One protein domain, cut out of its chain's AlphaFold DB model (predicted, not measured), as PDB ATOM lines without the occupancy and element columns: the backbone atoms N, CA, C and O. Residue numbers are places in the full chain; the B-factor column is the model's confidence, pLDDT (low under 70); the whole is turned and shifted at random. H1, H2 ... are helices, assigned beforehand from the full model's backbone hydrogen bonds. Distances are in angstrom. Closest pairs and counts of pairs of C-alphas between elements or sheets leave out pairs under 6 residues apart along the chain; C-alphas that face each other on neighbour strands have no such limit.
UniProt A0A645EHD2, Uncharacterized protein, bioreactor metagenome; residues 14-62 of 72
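AT A GLANCE: This is residues 14 to 62 of the 72 residues of an uncharacterized protein of bioreactor metagenome (UniProt A0A645EHD2). Two short helices, H1 and H2, follow each other end to end with an elbow between them, and a long stretch with no named element, residues 41 to 62, folds back from the far end of H2 toward the end where H1 begins. The printed part has 49 residues, with two named helices in the order H1, H2 and no named strand; its class is all helix. It is loose, with a radius of gyration of the C-alphas of 12.8 A, and flat, spanning 39 by 22 by 12 A.

HOW THE PARTS SIT: H1, residues 14 to 26, is the longest helix. A tight link of 2 residues joins it to H2, residues 29 to 40. The two are close but not clearly touching; their closest C-alphas, those of Ile 25 and Ala 31, are 6.6 A apart. They run the same way at a steep tilt of 61 degrees. In H1 and H2 every O i to N i+4 pair is within hydrogen-bond range.

IN THESE COORDINATES: H1 measures 18.0 A from C-alpha 14 at (218.199, 270.138, 280.200) to C-alpha 26. H2 measures 16.2 A and ends with C-alpha 40 at (230.517, 246.300, 303.014).

THE WHOLE: The C-alphas of Glu 40 and Pro 62, the two farthest apart, are 40.2 A apart. The printed part has no cut, and no printed residue is under 70 in pLDDT.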
ATOM      1  N   ALA A  14     217.110 271.006 279.754       87.38
ATOM      2  CA  ALA A  14     218.199 270.138 280.200       87.38
ATOM      3  C   ALA A  14     217.878 269.523 281.563       87.38
ATOM      4  O   ALA A  14     217.894 268.304 281.717       87.38
ATOM      5  N   HIS A  15     217.473 270.368 282.510       88.94
ATOM      6  CA  HIS A  15     217.199 269.946 283.877       88.94
ATOM      7  C   HIS A  15     216.085 268.894 283.976       88.94
ATOM      8  O   HIS A  15     216.208 267.942 284.742       88.94
ATOM      9  N   LYS A  16     215.001 269.028 283.197       89.31
ATOM     10  CA  LYS A  16     213.906 268.041 283.185       89.31
ATOM     11  C   LYS A  16     214.389 266.660 282.741       89.31
ATOM     12  O   LYS A  16     214.092 265.674 283.405       89.31
ATOM     13  N   LEU A  17     215.146 266.605 281.646       87.56
ATOM     14  CA  LEU A  17     215.678 265.358 281.098       87.56
ATOM     15  C   LEU A  17     216.675 264.694 282.060       87.56
ATOM     16  O   LEU A  17     216.625 263.484 282.283       87.56
ATOM     17  N   GLU A  18     217.540 265.496 282.681       87.75
ATOM     18  CA  GLU A  18     218.474 265.024 283.704       87.75
ATOM     19  C   GLU A  18     217.740 264.495 284.938       87.75
ATOM     20  O   GLU A  18     218.065 263.412 285.413       87.75
ATOM     21  N   SER A  19     216.718 265.205 285.420       91.00
ATOM     22  CA  SER A  19     215.951 264.810 286.610       91.00
ATOM     23  C   SER A  19     215.302 263.436 286.448       91.00
ATOM     24  O   SER A  19     215.372 262.613 287.357       91.00
ATOM     25  N   VAL A  20     214.712 263.163 285.279       89.75
ATOM     26  CA  VAL A  20     214.115 261.854 284.968       89.75
ATOM     27  C   VAL A  20     215.184 260.761 284.909       89.75
ATOM     28  O   VAL A  20     215.026 259.707 285.522       89.75
ATOM     29  N   SER A  21     216.313 261.043 284.255       89.62
ATOM     30  CA  SER A  21     217.424 260.091 284.138       89.62
ATOM     31  C   SER A  21     218.032 259.745 285.505       89.62
ATOM     32  O   SER A  21     218.271 258.577 285.804       89.62
ATOM     33  N   TYR A  22     218.246 260.747 286.363       91.19
ATOM     34  CA  TYR A  22     218.753 260.538 287.721       91.19
ATOM     35  C   TYR A  22     217.762 259.789 288.598       91.19
ATOM     36  O   TYR A  22     218.180 258.950 289.391       91.19
ATOM     37  N   HIS A  23     216.465 260.067 288.458       93.38
ATOM     38  CA  HIS A  23     215.450 259.330 289.194       93.38
ATOM     39  C   HIS A  23     215.459 257.845 288.814       93.38
ATOM     40  O   HIS A  23     215.506 257.005 289.708       93.38
ATOM     41  N   TYR A  24     215.498 257.533 287.513       93.50
ATOM     42  CA  TYR A  24     215.583 256.159 287.012       93.50
ATOM     43  C   TYR A  24     216.809 255.418 287.567       93.50
ATOM     44  O   TYR A  24     216.675 254.337 288.137       93.50
ATOM     45  N   ILE A  25     217.998 256.022 287.468       92.50
ATOM     46  CA  ILE A  25     219.232 255.406 287.976       92.50
ATOM     47  C   ILE A  25     219.216 255.296 289.503       92.50
ATOM     48  O   ILE A  25     219.640 254.279 290.039       92.50
ATOM     49  N   GLY A  26     218.695 256.293 290.217       93.44
ATOM     50  CA  GLY A  26     218.681 256.312 291.681       93.44
ATOM     51  C   GLY A  26     217.866 255.187 292.326       93.44
ATOM     52  O   GLY A  26     218.135 254.830 293.468       93.44
ATOM     53  N   VAL A  27     216.896 254.614 291.604       92.69
ATOM     54  CA  VAL A  27     216.086 253.468 292.062       92.69
ATOM     55  C   VAL A  27     216.488 252.145 291.407       92.69
ATOM     56  O   VAL A  27     215.825 251.128 291.605       92.69
ATOM     57  N   SER A  28     217.555 252.153 290.609       94.81
ATOM     58  CA  SER A  28     218.011 250.984 289.863       94.81
ATOM     59  C   SER A  28     218.768 249.976 290.747       94.81
ATOM     60  O   SER A  28     219.308 250.358 291.793       94.81
ATOM     61  N   PRO A  29     218.849 248.691 290.344       95.56
ATOM     62  CA  PRO A  29     219.597 247.672 291.085       95.56
ATOM     63  C   PRO A  29     221.063 248.049 291.334       95.56
ATOM     64  O   PRO A  29     221.560 247.863 292.444       95.56
ATOM     65  N   ASP A  30     221.728 248.654 290.348       96.62
ATOM     66  CA  ASP A  30     223.137 249.042 290.460       96.62
ATOM     67  C   ASP A  30     223.357 250.180 291.467       96.62
ATOM     68  O   ASP A  30     224.396 250.234 292.126       96.62
ATOM     69  N   ALA A  31     222.377 251.074 291.653       96.31
ATOM     70  CA  ALA A  31     222.464 252.105 292.688       96.31
ATOM     71  C   ALA A  31     222.406 251.504 294.100       96.31
ATOM     72  O   ALA A  31     223.151 251.932 294.987       96.31
ATOM     73  N   LEU A  32     221.558 250.490 294.304       95.88
ATOM     74  CA  LEU A  32     221.481 249.758 295.570       95.88
ATOM     75  C   LEU A  32     222.764 248.961 295.830       95.88
ATOM     76  O   LEU A  32     223.308 249.020 296.930       95.88
ATOM     77  N   GLU A  33     223.276 248.273 294.812       97.69
ATOM     78  CA  GLU A  33     224.521 247.505 294.885       97.69
ATOM     79  C   GLU A  33     225.739 248.399 295.156       97.69
ATOM     80  O   GLU A  33     226.583 248.080 295.995       97.69
ATOM     81  N   GLY A  34     225.818 249.567 294.517       97.25
ATOM     82  CA  GLY A  34     226.862 250.552 294.791       97.25
ATOM     83  C   GLY A  34     226.843 251.030 296.247       97.25
ATOM     84  O   GLY A  34     227.892 251.124 296.884       97.25
ATOM     85  N   ALA A  35     225.654 251.280 296.804       97.19
ATOM     86  CA  ALA A  35     225.513 251.657 298.209       97.19
ATOM     87  C   ALA A  35     225.889 250.505 299.161       97.19
ATOM     88  O   ALA A  35     226.625 250.721 300.124       97.19
ATOM     89  N   ALA A  36     225.417 249.286 298.886       97.88
ATOM     90  CA  ALA A  36     225.684 248.107 299.708       97.88
ATOM     91  C   ALA A  36     227.175 247.729 299.705       97.88
ATOM     92  O   ALA A  36     227.792 247.640 300.766       97.88
ATOM     93  N   SER A  37     227.783 247.599 298.523       98.31
ATOM     94  CA  SER A  37     229.205 247.262 298.361       98.31
ATOM     95  C   SER A  37     230.138 248.282 299.022       98.31
ATOM     96  O   SER A  37     231.137 247.895 299.632       98.31
ATOM     97  N   PHE A  38     229.786 249.572 298.980       98.06
ATOM     98  CA  PHE A  38     230.518 250.622 299.684       98.06
ATOM     99  C   PHE A  38     230.498 250.417 301.205       98.06
ATOM    100  O   PHE A  38     231.550 250.462 301.846       98.06
ATOM    101  N   LEU A  39     229.319 250.158 301.784       98.38
ATOM    102  CA  LEU A  39     229.171 249.905 303.223       98.38
ATOM    103  C   LEU A  39     229.890 248.616 303.654       98.38
ATOM    104  O   LEU A  39     230.512 248.578 304.715       98.38
ATOM    105  N   GLU A  40     229.856 247.592 302.806       98.31
ATOM    106  CA  GLU A  40     230.517 246.300 303.014       98.31
ATOM    107  C   GLU A  40     232.026 246.327 302.706       98.31
ATOM    108  O   GLU A  40     232.737 245.374 303.026       98.31
ATOM    109  N   LYS A  41     232.540 247.423 302.127       98.06
ATOM    110  CA  LYS A  41     233.942 247.603 301.701       98.06
ATOM    111  C   LYS A  41     234.433 246.515 300.740       98.06
ATOM    112  O   LYS A  41     235.591 246.097 300.806       98.06
ATOM    113  N   ARG A  42     233.562 246.077 299.835       98.31
ATOM    114  CA  ARG A  42     233.882 245.109 298.779       98.31
ATOM    115  C   ARG A  42     233.777 245.753 297.393       98.31
ATOM    116  O   ARG A  42     233.157 246.808 297.263       98.31
ATOM    117  N   PRO A  43     234.355 245.139 296.349       98.19
ATOM    118  CA  PRO A  43     234.067 245.538 294.978       98.19
ATOM    119  C   PRO A  43     232.564 245.390 294.661       98.19
ATOM    120  O   PRO A  43     231.966 244.394 295.085       98.19
ATOM    121  N   PRO A  44     231.954 246.352 293.946       97.38
ATOM    122  CA  PRO A  44     230.581 246.233 293.464       97.38
ATOM    123  C   PRO A  44     230.467 245.226 292.314       97.38
ATOM    124  O   PRO A  44     231.359 245.140 291.469       97.38
ATOM    125  N   GLU A  45     229.333 244.533 292.245       97.38
ATOM    126  CA  GLU A  45     228.944 243.669 291.124       97.38
ATOM    127  C   GLU A  45     227.754 244.278 290.371       97.38
ATOM    128  O   GLU A  45     226.599 243.932 290.601       97.38
ATOM    129  N   PHE A  46     228.043 245.213 289.465       96.75
ATOM    130  CA  PHE A  46     227.021 245.843 288.628       96.75
ATOM    131  C   PHE A  46     226.478 244.859 287.589       96.75
ATOM    132  O   PHE A  46     227.246 244.245 286.843       96.75
ATOM    133  N   ALA A  47     225.155 244.711 287.550       95.19
ATOM    134  CA  ALA A  47     224.473 243.698 286.749       95.19
ATOM    135  C   ALA A  47     223.666 244.288 285.587       95.19
ATOM    136  O   ALA A  47     223.255 243.534 284.702       95.19
ATOM    137  N   MET A  48     223.421 245.602 285.579       95.88
ATOM    138  CA  MET A  48     222.662 246.235 284.504       95.88
ATOM    139  C   MET A  48     223.462 246.279 283.199       95.88
ATOM    140  O   MET A  48     224.671 246.517 283.174       95.88
ATOM    141  N   ASP A  49     222.759 246.078 282.090       94.50
ATOM    142  CA  ASP A  49     223.304 246.143 280.743       94.50
ATOM    143  C   ASP A  49     223.048 247.543 280.151       94.50
ATOM    144  O   ASP A  49     221.893 247.914 279.922       94.50
ATOM    145  N   PRO A  50     224.092 248.324 279.819       89.50
ATOM    146  CA  PRO A  50     223.928 249.674 279.280       89.50
ATOM    147  C   PRO A  50     223.229 249.717 277.910       89.50
ATOM    148  O   PRO A  50     222.824 250.791 277.470       89.50
ATOM    149  N   ALA A  51     223.092 248.587 277.208       89.56
ATOM    150  CA  ALA A  51     222.360 248.509 275.946       89.56
ATOM    151  C   ALA A  51     220.873 248.159 276.123       89.56
ATOM    152  O   ALA A  51     220.093 248.378 275.194       89.56
ATOM    153  N   LYS A  52     220.476 247.601 277.274       90.81
ATOM    154  CA  LYS A  52     219.114 247.081 277.505       90.81
ATOM    155  C   LYS A  52     218.380 247.794 278.633       90.81
ATOM    156  O   LYS A  52     217.182 248.026 278.510       90.81
ATOM    157  N   ASP A  53     219.096 248.186 279.678       92.88
ATOM    158  CA  ASP A  53     218.538 248.742 280.911       92.88
ATOM    159  C   ASP A  53     218.662 250.273 280.938       92.88
ATOM    160  O   ASP A  53     219.085 250.890 281.917       92.88
ATOM    161  N   MET A  54     218.326 250.896 279.808       90.56
ATOM    162  CA  MET A  54     218.303 252.350 279.663       90.56
ATOM    163  C   MET A  54     216.952 252.924 280.118       90.56
ATOM    164  O   MET A  54     215.930 252.235 280.031       90.56
ATOM    165  N   PRO A  55     216.908 254.199 280.554       88.56
ATOM    166  CA  PRO A  55     215.651 254.866 280.868       88.56
ATOM    167  C   PRO A  55     214.670 254.814 279.684       88.56
ATOM    168  O   PRO A  55     215.118 254.892 278.534       88.56
ATOM    169  N   PRO A  56     213.346 254.761 279.927       86.50
ATOM    170  CA  PRO A  56     212.329 254.751 278.869       86.50
ATOM    171  C   PRO A  56     212.431 255.912 277.869       86.50
ATOM    172  O   PRO A  56     211.964 255.807 276.739       86.50
ATOM    173  N   GLU A  57     213.033 257.028 278.275       80.62
ATOM    174  CA  GLU A  57     213.232 258.223 277.455       80.62
ATOM    175  C   GLU A  57     214.394 258.089 276.455       80.62
ATOM    176  O   GLU A  57     214.647 259.009 275.674       80.62
ATOM    177  N   TYR A  58     215.138 256.980 276.481       84.06
ATOM    178  CA  TYR A  58     216.195 256.703 275.515       84.06
ATOM    179  C   TYR A  58     215.612 256.231 274.163       84.06
ATOM    180  O   TYR A  58     214.708 255.397 274.150       84.06
ATOM    181  N   PRO A  59     216.146 256.681 273.006       84.75
ATOM    182  CA  PRO A  59     217.255 257.616 272.826       84.75
ATOM    183  C   PRO A  59     216.837 259.081 273.002       84.75
ATOM    184  O   PRO A  59     215.966 259.596 272.309       84.75
ATOM    185  N   TRP A  60     217.548 259.788 273.881       79.00
ATOM    186  CA  TRP A  60     217.224 261.170 274.253       79.00
ATOM    187  C   TRP A  60     217.465 262.201 273.139       79.00
ATOM    188  O   TRP A  60     216.867 263.275 273.137       79.00
ATOM    189  N   PHE A  61     218.372 261.886 272.211       80.31
ATOM    190  CA  PHE A  61     218.712 262.703 271.046       80.31
ATOM    191  C   PHE A  61     218.690 261.809 269.808       80.31
ATOM    192  O   PHE A  61     219.729 261.257 269.439       80.31
ATOM    193  N   PRO A  62     217.522 261.598 269.187       78.56
ATOM    194  CA  PRO A  62     217.469 260.863 267.936       78.56
ATOM    195  C   PRO A  62     218.293 261.599 266.877       78.56
ATOM    196  O   PRO A  62     218.230 262.830 266.771       78.56
TER     197      PRO A  62